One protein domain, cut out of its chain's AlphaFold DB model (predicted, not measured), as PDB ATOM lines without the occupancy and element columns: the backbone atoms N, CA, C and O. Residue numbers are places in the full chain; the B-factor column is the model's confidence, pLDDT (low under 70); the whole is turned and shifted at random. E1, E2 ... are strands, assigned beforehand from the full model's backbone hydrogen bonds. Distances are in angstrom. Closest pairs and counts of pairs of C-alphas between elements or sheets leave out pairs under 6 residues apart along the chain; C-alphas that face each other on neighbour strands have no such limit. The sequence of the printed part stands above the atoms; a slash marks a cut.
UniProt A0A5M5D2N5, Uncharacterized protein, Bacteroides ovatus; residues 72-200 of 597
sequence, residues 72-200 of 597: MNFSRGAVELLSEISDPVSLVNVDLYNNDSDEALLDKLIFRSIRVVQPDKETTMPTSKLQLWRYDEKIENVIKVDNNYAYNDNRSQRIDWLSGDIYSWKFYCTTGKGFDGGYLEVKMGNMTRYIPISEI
ATOM      1  N   MET A  72     189.194 178.599  55.443       83.19
ATOM      2  CA  MET A  72     189.962 177.355  55.430       83.19
ATOM      3  C   MET A  72     189.364 176.406  56.461       83.19
ATOM      4  O   MET A  72     189.392 176.701  57.660       83.19
ATOM      5  N   ASN A  73     188.865 175.275  55.992       86.44
ATOM      6  CA  ASN A  73     188.421 174.174  56.822       86.44
ATOM      7  C   ASN A  73     189.429 173.036  56.741       86.44
ATOM      8  O   ASN A  73     190.003 172.745  55.694       86.44
ATOM      9  N   PHE A  74     189.660 172.415  57.889       90.88
ATOM     10  CA  PHE A  74     190.615 171.335  58.039       90.88
ATOM     11  C   PHE A  74     189.900 170.158  58.675       90.88
ATOM     12  O   PHE A  74     189.227 170.327  59.691       90.88
ATOM     13  N   SER A  75     190.088 168.962  58.122       94.00
ATOM     14  CA  SER A  75     189.519 167.734  58.707       94.00
ATOM     15  C   SER A  75     189.965 167.468  60.152       94.00
ATOM     16  O   SER A  75     189.288 166.745  60.876       94.00
ATOM     17  N   ARG A  76     191.106 168.031  60.577       92.94
ATOM     18  CA  ARG A  76     191.638 167.918  61.937       92.94
ATOM     19  C   ARG A  76     192.509 169.121  62.292       92.94
ATOM     20  O   ARG A  76     193.156 169.703  61.424       92.94
ATOM     21  N   GLY A  77     192.510 169.491  63.575       92.38
ATOM     22  CA  GLY A  77     193.264 170.638  64.097       92.38
ATOM     23  C   GLY A  77     194.715 170.334  64.485       92.38
ATOM     24  O   GLY A  77     195.490 171.270  64.645       92.38
ATOM     25  N   ALA A  78     195.074 169.056  64.628       95.81
ATOM     26  CA  ALA A  78     196.420 168.548  64.892       95.81
ATOM     27  C   ALA A  78     196.519 167.089  64.412       95.81
ATOM     28  O   ALA A  78     195.486 166.443  64.201       95.81
ATOM     29  N   VAL A  79     197.741 166.583  64.231       96.75
ATOM     30  CA  VAL A  79     198.006 165.203  63.797       96.75
ATOM     31  C   VAL A  79     199.110 164.577  64.640       96.75
ATOM     32  O   VAL A  79     200.181 165.157  64.779       96.75
ATOM     33  N   GLU A  80     198.870 163.372  65.144       97.00
ATOM     34  CA  GLU A  80     199.898 162.533  65.760       97.00
ATOM     35  C   GLU A  80     200.221 161.378  64.812       97.00
ATOM     36  O   GLU A  80     199.306 160.741  64.286       97.00
ATOM     37  N   LEU A  81     201.505 161.126  64.563       98.12
ATOM     38  CA  LEU A  81     201.975 160.140  63.591       98.12
ATOM     39  C   LEU A  81     202.970 159.161  64.212       98.12
ATOM     40  O   LEU A  81     203.792 159.549  65.041       98.12
ATOM     41  N   LEU A  82     202.939 157.907  63.768       97.81
ATOM     42  CA  LEU A  82     204.031 156.960  63.987       97.81
ATOM     43  C   LEU A  82     205.313 157.448  63.298       97.81
ATOM     44  O   LEU A  82     205.266 158.119  62.262       97.81
ATOM     45  N   SER A  83     206.461 157.065  63.849       95.75
ATOM     46  CA  SER A  83     207.740 157.107  63.133       95.75
ATOM     47  C   SER A  83     207.793 155.987  62.091       95.75
ATOM     48  O   SER A  83     207.160 154.952  62.276       95.75
ATOM     49  N   GLU A  84     208.577 156.170  61.028       97.44
ATOM     50  CA  GLU A  84     208.867 155.121  60.028       97.44
ATOM     51  C   GLU A  84     207.632 154.530  59.301       97.44
ATOM     52  O   GLU A  84     207.610 153.357  58.925       97.44
ATOM     53  N   ILE A  85     206.595 155.340  59.058       98.56
ATOM     54  CA  ILE A  85     205.453 154.970  58.205       98.56
ATOM     55  C   ILE A  85     205.915 154.897  56.749       98.56
ATOM     56  O   ILE A  85     206.300 155.916  56.176       98.56
ATOM     57  N   SER A  86     205.791 153.728  56.126       97.81
ATOM     58  CA  SER A  86     206.201 153.475  54.737       97.81
ATOM     59  C   SER A  86     205.043 153.457  53.727       97.81
ATOM     60  O   SER A  86     205.238 153.873  52.589       97.81
ATOM     61  N   ASP A  87     203.835 153.035  54.122       97.81
ATOM     62  CA  ASP A  87     202.619 153.152  53.294       97.81
ATOM     63  C   ASP A  87     201.874 154.458  53.639       97.81
ATOM     64  O   ASP A  87     201.543 154.659  54.809       97.81
ATOM     65  N   PRO A  88     201.607 155.374  52.684       97.88
ATOM     66  CA  PRO A  88     201.059 156.692  53.006       97.88
ATOM     67  C   PRO A  88     199.723 156.662  53.766       97.88
ATOM     68  O   PRO A  88     198.733 156.106  53.281       97.88
ATOM     69  N   VAL A  89     199.665 157.359  54.905       98.06
ATOM     70  CA  VAL A  89     198.475 157.478  55.773       98.06
ATOM     71  C   VAL A  89     197.830 158.859  55.679       98.06
ATOM     72  O   VAL A  89     198.476 159.829  55.281       98.06
ATOM     73  N   SER A  90     196.549 158.972  56.047       96.94
ATOM     74  CA  SER A  90     195.804 160.241  55.996       96.94
ATOM     75  C   SER A  90     196.395 161.296  56.940       96.94
ATOM     76  O   SER A  90     196.404 161.113  58.161       96.94
ATOM     77  N   LEU A  91     196.833 162.428  56.377       97.06
ATOM     78  CA  LEU A  91     197.371 163.564  57.126       97.06
ATOM     79  C   LEU A  91     196.257 164.562  57.452       97.06
ATOM     80  O   LEU A  91     195.899 164.732  58.612       97.06
ATOM     81  N   VAL A  92     195.713 165.237  56.436       96.50
ATOM     82  CA  VAL A  92     194.661 166.249  56.602       96.50
ATOM     83  C   VAL A  92     193.998 166.567  55.264       96.50
ATOM     84  O   VAL A  92     194.669 166.715  54.243       96.50
ATOM     85  N   ASN A  93     192.680 166.724  55.275       95.31
ATOM     86  CA  ASN A  93     191.948 167.364  54.187       95.31
ATOM     87  C   ASN A  93     191.866 168.871  54.439       95.31
ATOM     88  O   ASN A  93     191.570 169.290  55.563       95.31
ATOM     89  N   VAL A  94     192.146 169.648  53.399       93.00
ATOM     90  CA  VAL A  94     192.071 171.109  53.373       93.00
ATOM     91  C   VAL A  94     190.971 171.490  52.400       93.00
ATOM     92  O   VAL A  94     191.078 171.197  51.212       93.00
ATOM     93  N   ASP A  95     189.961 172.188  52.894       89.38
ATOM     94  CA  ASP A  95     188.839 172.671  52.102       89.38
ATOM     95  C   ASP A  95     188.773 174.199  52.172       89.38
ATOM     96  O   ASP A  95     188.981 174.805  53.228       89.38
ATOM     97  N   LEU A  96     188.480 174.835  51.044       83.75
ATOM     98  CA  LEU A  96     188.186 176.258  50.950       83.75
ATOM     99  C   LEU A  96     186.699 176.442  50.688       83.75
ATOM    100  O   LEU A  96     186.192 176.052  49.641       83.75
ATOM    101  N   TYR A  97     186.017 177.081  51.632       73.31
ATOM    102  CA  TYR A  97     184.606 177.409  51.492       73.31
ATOM    103  C   TYR A  97     184.414 178.864  51.084       73.31
ATOM    104  O   TYR A  97     185.120 179.772  51.544       73.31
ATOM    105  N   ASN A  98     183.420 179.049  50.218       64.06
ATOM    106  CA  ASN A  98     182.827 180.337  49.907       64.06
ATOM    107  C   ASN A  98     182.125 180.905  51.163       64.06
ATOM    108  O   ASN A  98     181.914 180.188  52.142       64.06
ATOM    109  N   ASN A  99     181.817 182.201  51.178       61.41
ATOM    110  CA  ASN A  99     181.002 182.785  52.238       61.41
ATOM    111  C   ASN A  99     179.569 182.206  52.212       61.41
ATOM    112  O   ASN A  99     179.143 181.642  51.210       61.41
ATOM    113  N   ASP A 100     178.804 182.381  53.297       57.38
ATOM    114  CA  ASP A 100     177.439 181.826  53.444       57.38
ATOM    115  C   ASP A 100     176.433 182.313  52.376       57.38
ATOM    116  O   ASP A 100     175.289 181.867  52.345       57.38
ATOM    117  N   SER A 101     176.820 183.279  51.538       57.62
ATOM    118  CA  SER A 101     176.004 183.847  50.458       57.62
ATOM    119  C   SER A 101     176.490 183.437  49.058       57.62
ATOM    120  O   SER A 101     175.938 183.915  48.072       57.62
ATOM    121  N   ASP A 102     177.506 182.570  48.962       61.69
ATOM    122  CA  ASP A 102     178.181 182.150  47.724       61.69
ATOM    123  C   ASP A 102     178.748 183.299  46.865       61.69
ATOM    124  O   ASP A 102     179.077 183.137  45.688       61.69
ATOM    125  N   GLU A 103     178.930 184.480  47.448       59.31
ATOM    126  CA  GLU A 103     179.346 185.682  46.723       59.31
ATOM    127  C   GLU A 103     180.855 185.717  46.469       59.31
ATOM    128  O   GLU A 103     181.323 186.499  45.633       59.31
ATOM    129  N   ALA A 104     181.633 184.893  47.179       60.41
ATOM    130  CA  ALA A 104     183.077 184.973  47.166       60.41
ATOM    131  C   ALA A 104     183.703 184.399  45.886       60.41
ATOM    132  O   ALA A 104     183.628 183.215  45.573       60.41
ATOM    133  N   LEU A 105     184.398 185.275  45.159       62.53
ATOM    134  CA  LEU A 105     185.007 185.007  43.853       62.53
ATOM    135  C   LEU A 105     186.347 184.274  44.000       62.53
ATOM    136  O   LEU A 105     187.412 184.891  43.972       62.53
ATOM    137  N   LEU A 106     186.290 182.972  44.286       65.75
ATOM    138  CA  LEU A 106     187.453 182.113  44.547       65.75
ATOM    139  C   LEU A 106     188.505 182.114  43.410       65.75
ATOM    140  O   LEU A 106     189.689 181.859  43.656       65.75
ATOM    141  N   ASP A 107     188.101 182.479  42.193       64.94
ATOM    142  CA  ASP A 107     188.948 182.725  41.020       64.94
ATOM    143  C   ASP A 107     189.949 183.878  41.226       64.94
ATOM    144  O   ASP A 107     191.020 183.901  40.613       64.94
ATOM    145  N   LYS A 108     189.666 184.806  42.150       69.00
ATOM    146  CA  LYS A 108     190.571 185.907  42.527       69.00
ATOM    147  C   LYS A 108     191.677 185.496  43.503       69.00
ATOM    148  O   LYS A 108     192.538 186.315  43.834       69.00
ATOM    149  N   LEU A 109     191.690 184.249  43.976       74.69
ATOM    150  CA  LEU A 109     192.750 183.730  44.837       74.69
ATOM    151  C   LEU A 109     194.033 183.498  44.024       74.69
ATOM    152  O   LEU A 109     194.220 182.442  43.424       74.69
ATOM    153  N   ILE A 110     194.924 184.493  44.021       74.81
ATOM    154  CA  ILE A 110     196.127 184.499  43.172       74.81
ATOM    155  C   ILE A 110     197.300 183.667  43.698       74.81
ATOM    156  O   ILE A 110     198.171 183.316  42.909       74.81
ATOM    157  N   PHE A 111     197.353 183.377  45.001       84.06
ATOM    158  CA  PHE A 111     198.467 182.655  45.620       84.06
ATOM    159  C   PHE A 111     197.960 181.545  46.531       84.06
ATOM    160  O   PHE A 111     197.097 181.777  47.380       84.06
ATOM    161  N   ARG A 112     198.530 180.354  46.378       87.50
ATOM    162  CA  ARG A 112     198.239 179.170  47.186       87.50
ATOM    163  C   ARG A 112     199.547 178.451  47.461       87.50
ATOM    164  O   ARG A 112     200.337 178.284  46.539       87.50
ATOM    165  N   SER A 113     199.782 178.000  48.684       91.94
ATOM    166  CA  SER A 113     200.913 177.133  48.980       91.94
ATOM    167  C   SER A 113     200.640 176.175  50.126       91.94
ATOM    168  O   SER A 113     199.954 176.503  51.093       91.94
ATOM    169  N   ILE A 114     201.226 174.991  50.004       95.31
ATOM    170  CA  ILE A 114     201.217 173.932  51.002       95.31
ATOM    171  C   ILE A 114     202.664 173.535  51.240       95.31
ATOM    172  O   ILE A 114     203.386 173.229  50.287       95.31
ATOM    173  N   ARG A 115     203.090 173.553  52.500       97.19
ATOM    174  CA  ARG A 115     204.465 173.245  52.884       97.19
ATOM    175  C   ARG A 115     204.491 172.486  54.197       97.19
ATOM    176  O   ARG A 115     203.804 172.871  55.134       97.19
ATOM    177  N   VAL A 116     205.313 171.448  54.305       98.19
ATOM    178  CA  VAL A 116     205.648 170.887  55.623       98.19
ATOM    179  C   VAL A 116     206.877 171.613  56.147       98.19
ATOM    180  O   VAL A 116     207.908 171.662  55.473       98.19
ATOM    181  N   VAL A 117     206.771 172.178  57.343       98.25
ATOM    182  CA  VAL A 117     207.839 172.937  57.997       98.25
ATOM    183  C   VAL A 117     208.233 172.298  59.324       98.25
ATOM    184  O   VAL A 117     207.448 171.591  59.957       98.25
ATOM    185  N   GLN A 118     209.474 172.539  59.729       97.38
ATOM    186  CA  GLN A 118     210.020 172.137  61.021       97.38
ATOM    187  C   GLN A 118     209.374 172.937  62.171       97.38
ATOM    188  O   GLN A 118     208.597 173.867  61.920       97.38
ATOM    189  N   PRO A 119     209.664 172.605  63.447       95.81
ATOM    190  CA  PRO A 119     209.101 173.322  64.591       95.81
ATOM    191  C   PRO A 119     209.355 174.840  64.608       95.81
ATOM    192  O   PRO A 119     208.569 175.574  65.211       95.81
ATOM    193  N   ASP A 120     210.401 175.314  63.920       95.69
ATOM    194  CA  ASP A 120     210.716 176.739  63.733       95.69
ATOM    195  C   ASP A 120     209.715 177.491  62.832       95.69
ATOM    196  O   ASP A 120     209.700 178.718  62.834       95.69
ATOM    197  N   LYS A 121     208.849 176.765  62.106       96.06
ATOM    198  CA  LYS A 121     207.882 177.273  61.116       96.06
ATOM    199  C   LYS A 121     208.502 178.008  59.922       96.06
ATOM    200  O   LYS A 121     207.779 178.626  59.146       96.06
ATOM    201  N   GLU A 122     209.809 177.901  59.734       94.50
ATOM    202  CA  GLU A 122     210.552 178.599  58.683       94.50
ATOM    203  C   GLU A 122     211.219 177.609  57.728       94.50
ATOM    204  O   GLU A 122     211.144 177.761  56.498       94.50
ATOM    205  N   THR A 123     211.837 176.565  58.277       96.56
ATOM    206  CA  THR A 123     212.627 175.596  57.524       96.56
ATOM    207  C   THR A 123     211.732 174.490  56.976       96.56
ATOM    208  O   THR A 123     210.898 173.937  57.691       96.56
ATOM    209  N   THR A 124     211.896 174.127  55.697       96.88
ATOM    210  CA  THR A 124     211.137 173.003  55.118       96.88
ATOM    211  C   THR A 124     211.553 171.711  55.815       96.88
ATOM    212  O   THR A 124     212.741 171.478  56.051       96.88
ATOM    213  N   MET A 125     210.585 170.854  56.112       97.50
ATOM    214  CA  MET A 125     210.843 169.512  56.616       97.50
ATOM    215  C   MET A 125     211.548 168.668  55.541       97.50
ATOM    216  O   MET A 125     211.028 168.581  54.424       97.50
ATOM    217  N   PRO A 126     212.693 168.023  55.834       97.25
ATOM    218  CA  PRO A 126     213.308 167.073  54.913       97.25
ATOM    219  C   PRO A 126     212.362 165.908  54.596       97.25
ATOM    220  O   PRO A 126     211.742 165.341  55.496       97.25
ATOM    221  N   THR A 127     212.304 165.495  53.328       97.19
ATOM    222  CA  THR A 127     211.466 164.364  52.876       97.19
ATOM    223  C   THR A 127     211.859 163.030  53.515       97.19
ATOM    224  O   THR A 127     211.033 162.130  53.614       97.19
ATOM    225  N   SER A 128     213.094 162.913  54.012       96.38
ATOM    226  CA  SER A 128     213.572 161.761  54.785       96.38
ATOM    227  C   SER A 128     213.023 161.685  56.213       96.38
ATOM    228  O   SER A 128     213.168 160.647  56.848       96.38
ATOM    229  N   LYS A 129     212.431 162.766  56.737       97.19
ATOM    230  CA  LYS A 129     211.790 162.812  58.063       97.19
ATOM    231  C   LYS A 129     210.277 162.714  57.953       97.19
ATOM    232  O   LYS A 129     209.662 161.922  58.655       97.19
ATOM    233  N   LEU A 130     209.690 163.478  57.040       98.25
ATOM    234  CA  LEU A 130     208.288 163.356  56.661       98.25
ATOM    235  C   LEU A 130     208.190 163.647  55.174       98.25
ATOM    236  O   LEU A 130     208.679 164.682  54.743       98.25
ATOM    237  N   GLN A 131     207.547 162.785  54.397       98.31
ATOM    238  CA  GLN A 131     207.227 163.041  52.995       98.31
ATOM    239  C   GLN A 131     205.729 163.321  52.881       98.31
ATOM    240  O   GLN A 131     204.902 162.511  53.292       98.31
ATOM    241  N   LEU A 132     205.381 164.472  52.314       98.44
ATOM    242  CA  LEU A 132     204.021 164.881  52.002       98.44
ATOM    243  C   LEU A 132     203.569 164.206  50.712       98.44
ATOM    244  O   LEU A 132     204.309 164.146  49.727       98.44
ATOM    245  N   TRP A 133     202.327 163.756  50.706       97.94
ATOM    246  CA  TRP A 133     201.660 163.174  49.557       97.94
ATOM    247  C   TRP A 133     200.317 163.863  49.352       97.94
ATOM    248  O   TRP A 133     199.718 164.391  50.291       97.94
ATOM    249  N   ARG A 134     199.819 163.834  48.122       95.94
ATOM    250  CA  ARG A 134     198.490 164.330  47.763       95.94
ATOM    251  C   ARG A 134     197.706 163.251  47.044       95.94
ATOM    252  O   ARG A 134     198.305 162.443  46.342       95.94
ATOM    253  N   TYR A 135     196.384 163.284  47.149       94.81
ATOM    254  CA  TYR A 135     195.545 162.544  46.212       94.81
ATOM    255  C   TYR A 135     195.625 163.166  44.813       94.81
ATOM    256  O   TYR A 135     195.692 164.391  44.660       94.81
ATOM    257  N   ASP A 136     195.613 162.325  43.792       92.81
ATOM    258  CA  ASP A 136     195.451 162.717  42.403       92.81
ATOM    259  C   ASP A 136     194.224 162.012  41.826       92.81
ATOM    260  O   ASP A 136     194.182 160.786  41.720       92.81
ATOM    261  N   GLU A 137     193.210 162.797  41.467       89.25
ATOM    262  CA  GLU A 137     191.942 162.281  40.949       89.25
ATOM    263  C   GLU A 137     192.084 161.631  39.570       89.25
ATOM    264  O   GLU A 137     191.287 160.766  39.231       89.25
ATOM    265  N   LYS A 138     193.100 162.003  38.777       89.56
ATOM    266  CA  LYS A 138     193.264 161.474  37.414       89.56
ATOM    267  C   LYS A 138     193.756 160.033  37.409       89.56
ATOM    268  O   LYS A 138     193.467 159.302  36.469       89.56
ATOM    269  N   ILE A 139     194.529 159.649  38.423       91.69
ATOM    270  CA  ILE A 139     195.065 158.288  38.578       91.69
ATOM    271  C   ILE A 139     194.466 157.548  39.782       91.69
ATOM    272  O   ILE A 139     194.895 156.441  40.091       91.69
ATOM    273  N   GLU A 140     193.521 158.178  40.484       90.81
ATOM    274  CA  GLU A 140     192.839 157.662  41.679       90.81
ATOM    275  C   GLU A 140     193.774 157.116  42.773       90.81
ATOM    276  O   GLU A 140     193.477 156.121  43.456       90.81
ATOM    277  N   ASN A 141     194.922 157.774  42.941       92.50
ATOM    278  CA  ASN A 141     195.983 157.339  43.841       92.50
ATOM    279  C   ASN A 141     196.713 158.529  44.479       92.50
ATOM    280  O   ASN A 141     196.510 159.684  44.107       92.50
ATOM    281  N   VAL A 142     197.557 158.248  45.468       95.12
ATOM    282  CA  VAL A 142     198.398 159.252  46.116       95.12
ATOM    283  C   VAL A 142     199.734 159.395  45.395       95.12
ATOM    284  O   VAL A 142     200.327 158.412  44.957       95.12
ATOM    285  N   ILE A 143     200.232 160.624  45.300       96.25
ATOM    286  CA  ILE A 143     201.548 160.924  44.733       96.25
ATOM    287  C   ILE A 143     202.359 161.819  45.663       96.25
ATOM    288  O   ILE A 143     201.796 162.624  46.411       96.25
ATOM    289  N   LYS A 144     203.686 161.687  45.603       96.75
ATOM    290  CA  LYS A 144     204.614 162.506  46.389       96.75
ATOM    291  C   LYS A 144     204.491 163.976  45.989       96.75
ATOM    292  O   LYS A 144     204.357 164.306  44.813       96.75
ATOM    293  N   VAL A 145     204.549 164.855  46.984       96.81
ATOM    294  CA  VAL A 145     204.749 166.289  46.781       96.81
ATOM    295  C   VAL A 145     206.245 166.563  46.865       96.81
ATOM    296  O   VAL A 145     206.860 166.376  47.919       96.81
ATOM    297  N   ASP A 146     206.832 166.999  45.755       93.69
ATOM    298  CA  ASP A 146     208.269 167.247  45.668       93.69
ATOM    299  C   ASP A 146     208.731 168.239  46.742       93.69
ATOM    300  O   ASP A 146     208.117 169.284  46.967       93.69
ATOM    301  N   ASN A 147     209.819 167.893  47.435       94.75
ATOM    302  CA  ASN A 147     210.424 168.700  48.501       94.75
ATOM    303  C   ASN A 147     209.457 169.129  49.621       94.75
ATOM    304  O   ASN A 147     209.729 170.115  50.302       94.75
ATOM    305  N   ASN A 148     208.328 168.432  49.802       97.12
ATOM    306  CA  ASN A 148     207.260 168.817  50.732       97.12
ATOM    307  C   ASN A 148     206.737 170.241  50.543       97.12
ATOM    308  O   ASN A 148     206.247 170.847  51.500       97.12
ATOM    309  N   TYR A 149     206.868 170.798  49.342       95.56
ATOM    310  CA  TYR A 149     206.480 172.168  49.076       95.56
ATOM    311  C   TYR A 149     205.866 172.288  47.695       95.56
ATOM    312  O   TYR A 149     206.476 171.953  46.684       95.56
ATOM    313  N   ALA A 150     204.659 172.829  47.656       92.62
ATOM    314  CA  ALA A 150     204.006 173.184  46.418       92.62
ATOM    315  C   ALA A 150     203.348 174.548  46.561       92.62
ATOM    316  O   ALA A 150     202.731 174.852  47.584       92.62
ATOM    317  N   TYR A 151     203.472 175.367  45.525       90.44
ATOM    318  CA  TYR A 151     202.810 176.657  45.456       90.44
ATOM    319  C   TYR A 151     202.272 176.900  44.053       90.44
ATOM    320  O   TYR A 151     202.896 176.546  43.059       90.44
ATOM    321  N   ASN A 152     201.109 177.525  43.972       85.38
ATOM    322  CA  ASN A 152     200.553 178.030  42.735       85.38
ATOM    323  C   ASN A 152     200.457 179.552  42.852       85.38
ATOM    324  O   ASN A 152     199.833 180.072  43.781       85.38
ATOM    325  N   ASP A 153     201.108 180.247  41.922       80.56
ATOM    326  CA  ASP A 153     200.917 181.676  41.715       80.56
ATOM    327  C   ASP A 153     200.301 181.855  40.329       80.56
ATOM    328  O   ASP A 153     200.984 181.682  39.314       80.56
ATOM    329  N   ASN A 154     199.025 182.249  40.290       70.44
ATOM    330  CA  ASN A 154     198.272 182.460  39.050       70.44
ATOM    331  C   ASN A 154     198.932 183.502  38.120       70.44
ATOM    332  O   ASN A 154     198.534 183.627  36.964       70.44
ATOM    333  N   ARG A 155     199.939 184.252  38.593       68.69
ATOM    334  CA  ARG A 155     200.708 185.228  37.808       68.69
ATOM    335  C   ARG A 155     201.958 184.646  37.144       68.69
ATOM    336  O   ARG A 155     202.552 185.329  36.313       68.69
ATOM    337  N   SER A 156     202.436 183.465  37.542       64.19
ATOM    338  CA  SER A 156     203.790 183.015  37.165       64.19
ATOM    339  C   SER A 156     203.960 181.508  36.980       64.19
ATOM    340  O   SER A 156     204.779 181.111  36.155       64.19
ATOM    341  N   GLN A 157     203.220 180.660  37.700       68.00
ATOM    342  CA  GLN A 157     203.329 179.201  37.593       68.00
ATOM    343  C   GLN A 157     201.994 178.533  37.911       68.00
ATOM    344  O   GLN A 157     201.474 178.680  39.015       68.00
ATOM    345  N   ARG A 158     201.476 177.741  36.965       69.00
ATOM    346  CA  ARG A 158     200.266 176.938  37.164       69.00
ATOM    347  C   ARG A 158     200.648 175.533  37.624       69.00
ATOM    348  O   ARG A 158     201.159 174.743  36.838       69.00
ATOM    349  N   ILE A 159     200.365 175.223  38.887       78.38
ATOM    350  CA  ILE A 159     200.330 173.847  39.389       78.38
ATOM    351  C   ILE A 159     198.881 173.380  39.322       78.38
ATOM    352  O   ILE A 159     198.055 173.817  40.124       78.38
ATOM    353  N   ASP A 160     198.573 172.510  38.362       79.12
ATOM    354  CA  ASP A 160     197.198 172.108  38.040       79.12
ATOM    355  C   ASP A 160     196.409 171.614  39.263       79.12
ATOM    356  O   ASP A 160     195.266 172.014  39.457       79.12
ATOM    357  N   TRP A 161     197.026 170.809  40.132       84.12
ATOM    358  CA  TRP A 161     196.360 170.236  41.307       84.12
ATOM    359  C   TRP A 161     196.186 171.220  42.479       84.12
ATOM    360  O   TRP A 161     195.409 170.950  43.384       84.12
ATOM    361  N   LEU A 162     196.865 172.372  42.458       83.75
ATOM    362  CA  LEU A 162     196.649 173.509  43.373       83.75
ATOM    363  C   LEU A 162     195.960 174.684  42.662       83.75
ATOM    364  O   LEU A 162     196.001 175.808  43.154       83.75
ATOM    365  N   SER A 163     195.399 174.470  41.471       76.69
ATOM    366  CA  SER A 163     194.877 175.551  40.636       76.69
ATOM    367  C   SER A 163     193.607 176.196  41.184       76.69
ATOM    368  O   SER A 163     192.962 175.673  42.091       76.69
ATOM    369  N   GLY A 164     193.280 177.360  40.610       67.19
ATOM    370  CA  GLY A 164     192.141 178.206  40.964       67.19
ATOM    371  C   GLY A 164     190.816 177.465  41.110       67.19
ATOM    372  O   GLY A 164     190.083 177.763  42.042       67.19
ATOM    373  N   ASP A 165     190.568 176.468  40.263       72.25
ATOM    374  CA  ASP A 165     189.274 175.783  40.146       72.25
ATOM    375  C   ASP A 165     189.091 174.623  41.143       72.25
ATOM    376  O   ASP A 165     188.041 173.987  41.174       72.25
ATOM    377  N   ILE A 166     190.114 174.331  41.953       77.06
ATOM    378  CA  ILE A 166     190.091 173.272  42.969       77.06
ATOM    379  C   ILE A 166     189.969 173.916  44.347       77.06
ATOM    380  O   ILE A 166     190.693 174.864  44.653       77.06
ATOM    381  N   TYR A 167     189.083 173.386  45.190       85.00
ATOM    382  CA  TYR A 167     188.821 173.917  46.536       85.00
ATOM    383  C   TYR A 167     188.884 172.866  47.642       85.00
ATOM    384  O   TYR A 167     188.643 173.198  48.796       85.00
ATOM    385  N   SER A 168     189.217 171.621  47.307       89.00
ATOM    386  CA  SER A 168     189.367 170.525  48.261       89.00
ATOM    387  C   SER A 168     190.639 169.754  47.942       89.00
ATOM    388  O   SER A 168     190.880 169.381  46.792       89.00
ATOM    389  N   TRP A 169     191.469 169.525  48.956       92.38
ATOM    390  CA  TRP A 169     192.725 168.794  48.835       92.38
ATOM    391  C   TRP A 169     192.850 167.765  49.941       92.38
ATOM    392  O   TRP A 169     192.717 168.089  51.118       92.38
ATOM    393  N   LYS A 170     193.181 166.529  49.567       95.44
ATOM    394  CA  LYS A 170     193.444 165.435  50.507       95.44
ATOM    395  C   LYS A 170     194.944 165.187  50.589       95.44
ATOM    396  O   LYS A 170     195.550 164.781  49.590       95.44
ATOM    397  N   PHE A 171     195.530 165.426  51.759       97.38
ATOM    398  CA  PHE A 171     196.948 165.192  52.014       97.38
ATOM    399  C   PHE A 171     197.177 163.931  52.836       97.38
ATOM    400  O   PHE A 171     196.415 163.598  53.746       97.38
ATOM    401  N   TYR A 172     198.283 163.269  52.523       98.19
ATOM    402  CA  TYR A 172     198.764 162.050  53.163       98.19
ATOM    403  C   TYR A 172     200.239 162.226  53.511       98.19
ATOM    404  O   TYR A 172     200.885 163.177  53.063       98.19
ATOM    405  N   CYS A 173     200.785 161.320  54.309       98.44
ATOM    406  CA  CYS A 173     202.193 161.370  54.671       98.44
ATOM    407  C   CYS A 173     202.802 159.983  54.858       98.44
ATOM    408  O   CYS A 173     202.107 159.028  55.197       98.44
ATOM    409  N   THR A 174     204.111 159.919  54.650       98.56
ATOM    410  CA  THR A 174     204.993 158.884  55.197       98.56
ATOM    411  C   THR A 174     205.993 159.559  56.130       98.56
ATOM    412  O   THR A 174     206.291 160.747  55.967       98.56
ATOM    413  N   THR A 175     206.506 158.831  57.115       98.44
ATOM    414  CA  THR A 175     207.475 159.339  58.097       98.44
ATOM    415  C   THR A 175     208.734 158.489  58.044       98.44
ATOM    416  O   THR A 175     208.700 157.319  57.679       98.44
ATOM    417  N   GLY A 176     209.876 159.090  58.356       97.12
ATOM    418  CA  GLY A 176     211.160 158.401  58.368       97.12
ATOM    419  C   GLY A 176     211.783 158.369  59.755       97.12
ATOM    420  O   GLY A 176     211.275 158.955  60.711       97.12
ATOM    421  N   LYS A 177     212.923 157.685  59.853       94.56
ATOM    422  CA  LYS A 177     213.612 157.446  61.120       94.56
ATOM    423  C   LYS A 177     213.960 158.743  61.854       94.56
ATOM    424  O   LYS A 177     214.633 159.638  61.323       94.56
ATOM    425  N   GLY A 178     213.549 158.815  63.119       89.94
ATOM    426  CA  GLY A 178     213.760 159.970  63.993       89.94
ATOM    427  C   GLY A 178     212.935 161.193  63.591       89.94
ATOM    428  O   GLY A 178     213.435 162.310  63.712       89.94
ATOM    429  N   PHE A 179     211.758 160.984  63.006       94.50
ATOM    430  CA  PHE A 179     210.716 161.999  62.910       94.50
ATOM    431  C   PHE A 179     210.304 162.461  64.318       94.50
ATOM    432  O   PHE A 179     210.031 161.621  65.162       94.50
ATOM    433  N   ASP A 180     210.268 163.774  64.554       90.69
ATOM    434  CA  ASP A 180     210.024 164.391  65.869       90.69
ATOM    435  C   ASP A 180     208.922 165.473  65.856       90.69
ATOM    436  O   ASP A 180     208.636 166.099  66.879       90.69
ATOM    437  N   GLY A 181     208.258 165.678  64.714       94.94
ATOM    438  CA  GLY A 181     207.151 166.625  64.555       94.94
ATOM    439  C   GLY A 181     207.475 167.867  63.719       94.94
ATOM    440  O   GLY A 181     208.522 167.988  63.094       94.94
ATOM    441  N   GLY A 182     206.523 168.794  63.644       97.25
ATOM    442  CA  GLY A 182     206.574 169.985  62.800       97.25
ATOM    443  C   GLY A 182     205.181 170.563  62.562       97.25
ATOM    444  O   GLY A 182     204.286 170.435  63.398       97.25
ATOM    445  N   TYR A 183     204.981 171.203  61.411       98.44
ATOM    446  CA  TYR A 183     203.682 171.751  61.029       98.44
ATOM    447  C   TYR A 183     203.400 171.559  59.540       98.44
ATOM    448  O   TYR A 183     204.298 171.692  58.708       98.44
ATOM    449  N   LEU A 184     202.130 171.342  59.191       98.25
ATOM    450  CA  LEU A 184     201.653 171.632  57.842       98.25
ATOM    451  C   LEU A 184     201.275 173.113  57.765       98.25
ATOM    452  O   LEU A 184     200.302 173.546  58.383       98.25
ATOM    453  N   GLU A 185     202.045 173.880  57.007       97.88
ATOM    454  CA  GLU A 185     201.736 175.251  56.624       97.88
ATOM    455  C   GLU A 185     200.804 175.253  55.408       97.88
ATOM    456  O   GLU A 185     201.126 174.723  54.342       97.88
ATOM    457  N   VAL A 186     199.649 175.892  55.569       94.62
ATOM    458  CA  VAL A 186     198.659 176.113  54.516       94.62
ATOM    459  C   VAL A 186     198.472 177.609  54.345       94.62
ATOM    460  O   VAL A 186     197.994 178.296  55.252       94.62
ATOM    461  N   LYS A 187     198.830 178.120  53.168       91.00
ATOM    462  CA  LYS A 187     198.711 179.536  52.831       91.00
ATOM    463  C   LYS A 187     197.827 179.720  51.611       91.00
ATOM    464  O   LYS A 187     198.101 179.181  50.547       91.00
ATOM    465  N   MET A 188     196.768 180.505  51.761       86.69
ATOM    466  CA  MET A 188     195.837 180.835  50.679       86.69
ATOM    467  C   MET A 188     195.638 182.351  50.694       86.69
ATOM    468  O   MET A 188     195.025 182.911  51.605       86.69
ATOM    469  N   GLY A 189     196.223 183.033  49.711       80.94
ATOM    470  CA  GLY A 189     196.281 184.487  49.646       80.94
ATOM    471  C   GLY A 189     197.045 185.060  50.840       80.94
ATOM    472  O   GLY A 189     198.216 184.743  51.052       80.94
ATOM    473  N   ASN A 190     196.365 185.890  51.630       77.12
ATOM    474  CA  ASN A 190     196.932 186.524  52.824       77.12
ATOM    475  C   ASN A 190     196.768 185.687  54.103       77.12
ATOM    476  O   ASN A 190     197.288 186.060  55.152       77.12
ATOM    477  N   MET A 191     196.041 184.569  54.045       80.69
ATOM    478  CA  MET A 191     195.822 183.703  55.200       80.69
ATOM    479  C   MET A 191     196.920 182.654  55.288       80.69
ATOM    480  O   MET A 191     197.250 182.030  54.285       80.69
ATOM    481  N   THR A 192     197.438 182.428  56.492       89.50
ATOM    482  CA  THR A 192     198.367 181.333  56.797       89.50
ATOM    483  C   THR A 192     197.861 180.583  58.022       89.50
ATOM    484  O   THR A 192     197.494 181.194  59.028       89.50
ATOM    485  N   ARG A 193     197.820 179.255  57.937       91.88
ATOM    486  CA  ARG A 193     197.450 178.354  59.029       91.88
ATOM    487  C   ARG A 193     198.516 177.280  59.179       91.88
ATOM    488  O   ARG A 193     199.057 176.806  58.188       91.88
ATOM    489  N   TYR A 194     198.783 176.908  60.424       95.69
ATOM    490  CA  TYR A 194     199.705 175.836  60.774       95.69
ATOM    491  C   TYR A 194     198.923 174.753  61.501       95.69
ATOM    492  O   TYR A 194     198.303 175.038  62.527       95.69
ATOM    493  N   ILE A 195     198.962 173.532  60.980       97.69
ATOM    494  CA  ILE A 195     198.421 172.350  61.652       97.69
ATOM    495  C   ILE A 195     199.597 171.647  62.329       97.69
ATOM    496  O   ILE A 195     200.520 171.244  61.617       97.69
ATOM    497  N   PRO A 196     199.615 171.530  63.666       98.12
ATOM    498  CA  PRO A 196     200.666 170.813  64.376       98.12
ATOM    499  C   PRO A 196     200.708 169.345  63.959       98.12
ATOM    500  O   PRO A 196     199.665 168.697  63.852       98.12
ATOM    501  N   ILE A 197     201.919 168.837  63.753       98.38
ATOM    502  CA  ILE A 197     202.206 167.425  63.525       98.38
ATOM    503  C   ILE A 197     203.209 166.995  64.596       98.38
ATOM    504  O   ILE A 197     204.230 167.657  64.772       98.38
ATOM    505  N   SER A 198     202.953 165.903  65.302       97.19
ATOM    506  CA  SER A 198     203.860 165.358  66.319       97.19
ATOM    507  C   SER A 198     204.014 163.850  66.182       97.19
ATOM    508  O   SER A 198     203.183 163.184  65.566       97.19
ATOM    509  N   GLU A 199     205.083 163.308  66.754       95.69
ATOM    510  CA  GLU A 199     205.213 161.865  66.942       95.69
ATOM    511  C   GLU A 199     204.244 161.395  68.038       95.69
ATOM    512  O   GLU A 199     204.095 162.049  69.073       95.69
ATOM    513  N   ILE A 200     203.557 160.278  67.804       94.19
ATOM    514  CA  ILE A 200     202.689 159.655  68.805       94.19
ATOM    515  C   ILE A 200     203.528 158.933  69.870       94.19
ATOM    516  O   ILE A 200     204.522 158.278  69.559       94.19
TER     517      ILE A 200
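Overview. This is residues 72 to 200 of the 597 residues of an uncharacterized protein of Bacteroides ovatus (UniProt A0A5M5D2N5). Two five-stranded sheets face each other as a sandwich, their strands running nearly along one another, one sheet strongly turned from edge to edge and the other markedly curled. The hairpin E5 and E6 makes one edge of the first sheet, with E6 beyond the reach of the second, and the loop of residues 99 to 105 sticks out. The printed part has 129 residues with no named helix and ten named strands, E1 to E10 in chain order; the class is all strand, though under half of the residues, 62, are in named elements. One sheet runs E1, E3, E8, E5, E6, all antiparallel; the other runs E2, E10, E9, E4, E7, mixed. The whole is compact, with a radius of gyration of the C-alphas of 14.6 A and spans of 45 by 30 by 27 A.

Arrangement. In the first sheet, E3, residues 89 to 97, is antiparallel to E8, residues 168 to 175, with N 94 and O 169 2.8 A apart. Edge strand E1, residues 72 to 74, is antiparallel to E3, with N 73 to O 95 at 2.8 A. E5, residues 130 to 136, is antiparallel to E8, with N 133 to O 172 at 2.8 A, and forms a hairpin with edge strand E6, residues 141 to 144, with N 143 to O 134 at 2.8 A. In the second sheet, E9, residues 182 to 188, and E10, residues 191 to 199, form a hairpin, with N 186 to O 193 at 2.8 A. E4, residues 111 to 117, is antiparallel to E9, with N 113 to O 187 at 2.8 A, and to edge strand E7, residues 149 to 153, with N 152 to O 112 at 2.8 A. E10 is staggered: its residues 197 to 199 pair with E2, residues 79 to 81, which is parallel to it, with N 81 to O 198 at 2.8 A. The parts of the two sheets that face each other are 8.8 A apart centre to centre, with their best planes 16 degrees apart and the strands of the one sheet at 19 degrees to those of the other. Between the sheets, the closest C-alphas of E2 and E3 are those of Val 79 and Leu 91, 6.9 A apart.

Along the chain. E10 is 26.5 A long, E3 24.7 A, E8 23.4 A, E9 19.5 A, E5 19.2 A and E4 18.3 A. C-alpha 72, where E1 begins, is at (189.962, 177.355, 55.430); C-alpha 199, where E10 ends, is at (205.213, 161.865, 66.942).

Size, cuts and confidence. The two C-alphas farthest apart, those of Ser 101 and Lys 177, are 47.2 A apart. The printed part has no cut. The links E3 to E4, E4 to E5 and E7 to E8 are long. The pLDDT is under 70 at residues 98 to 108, 155 to 158 and 164.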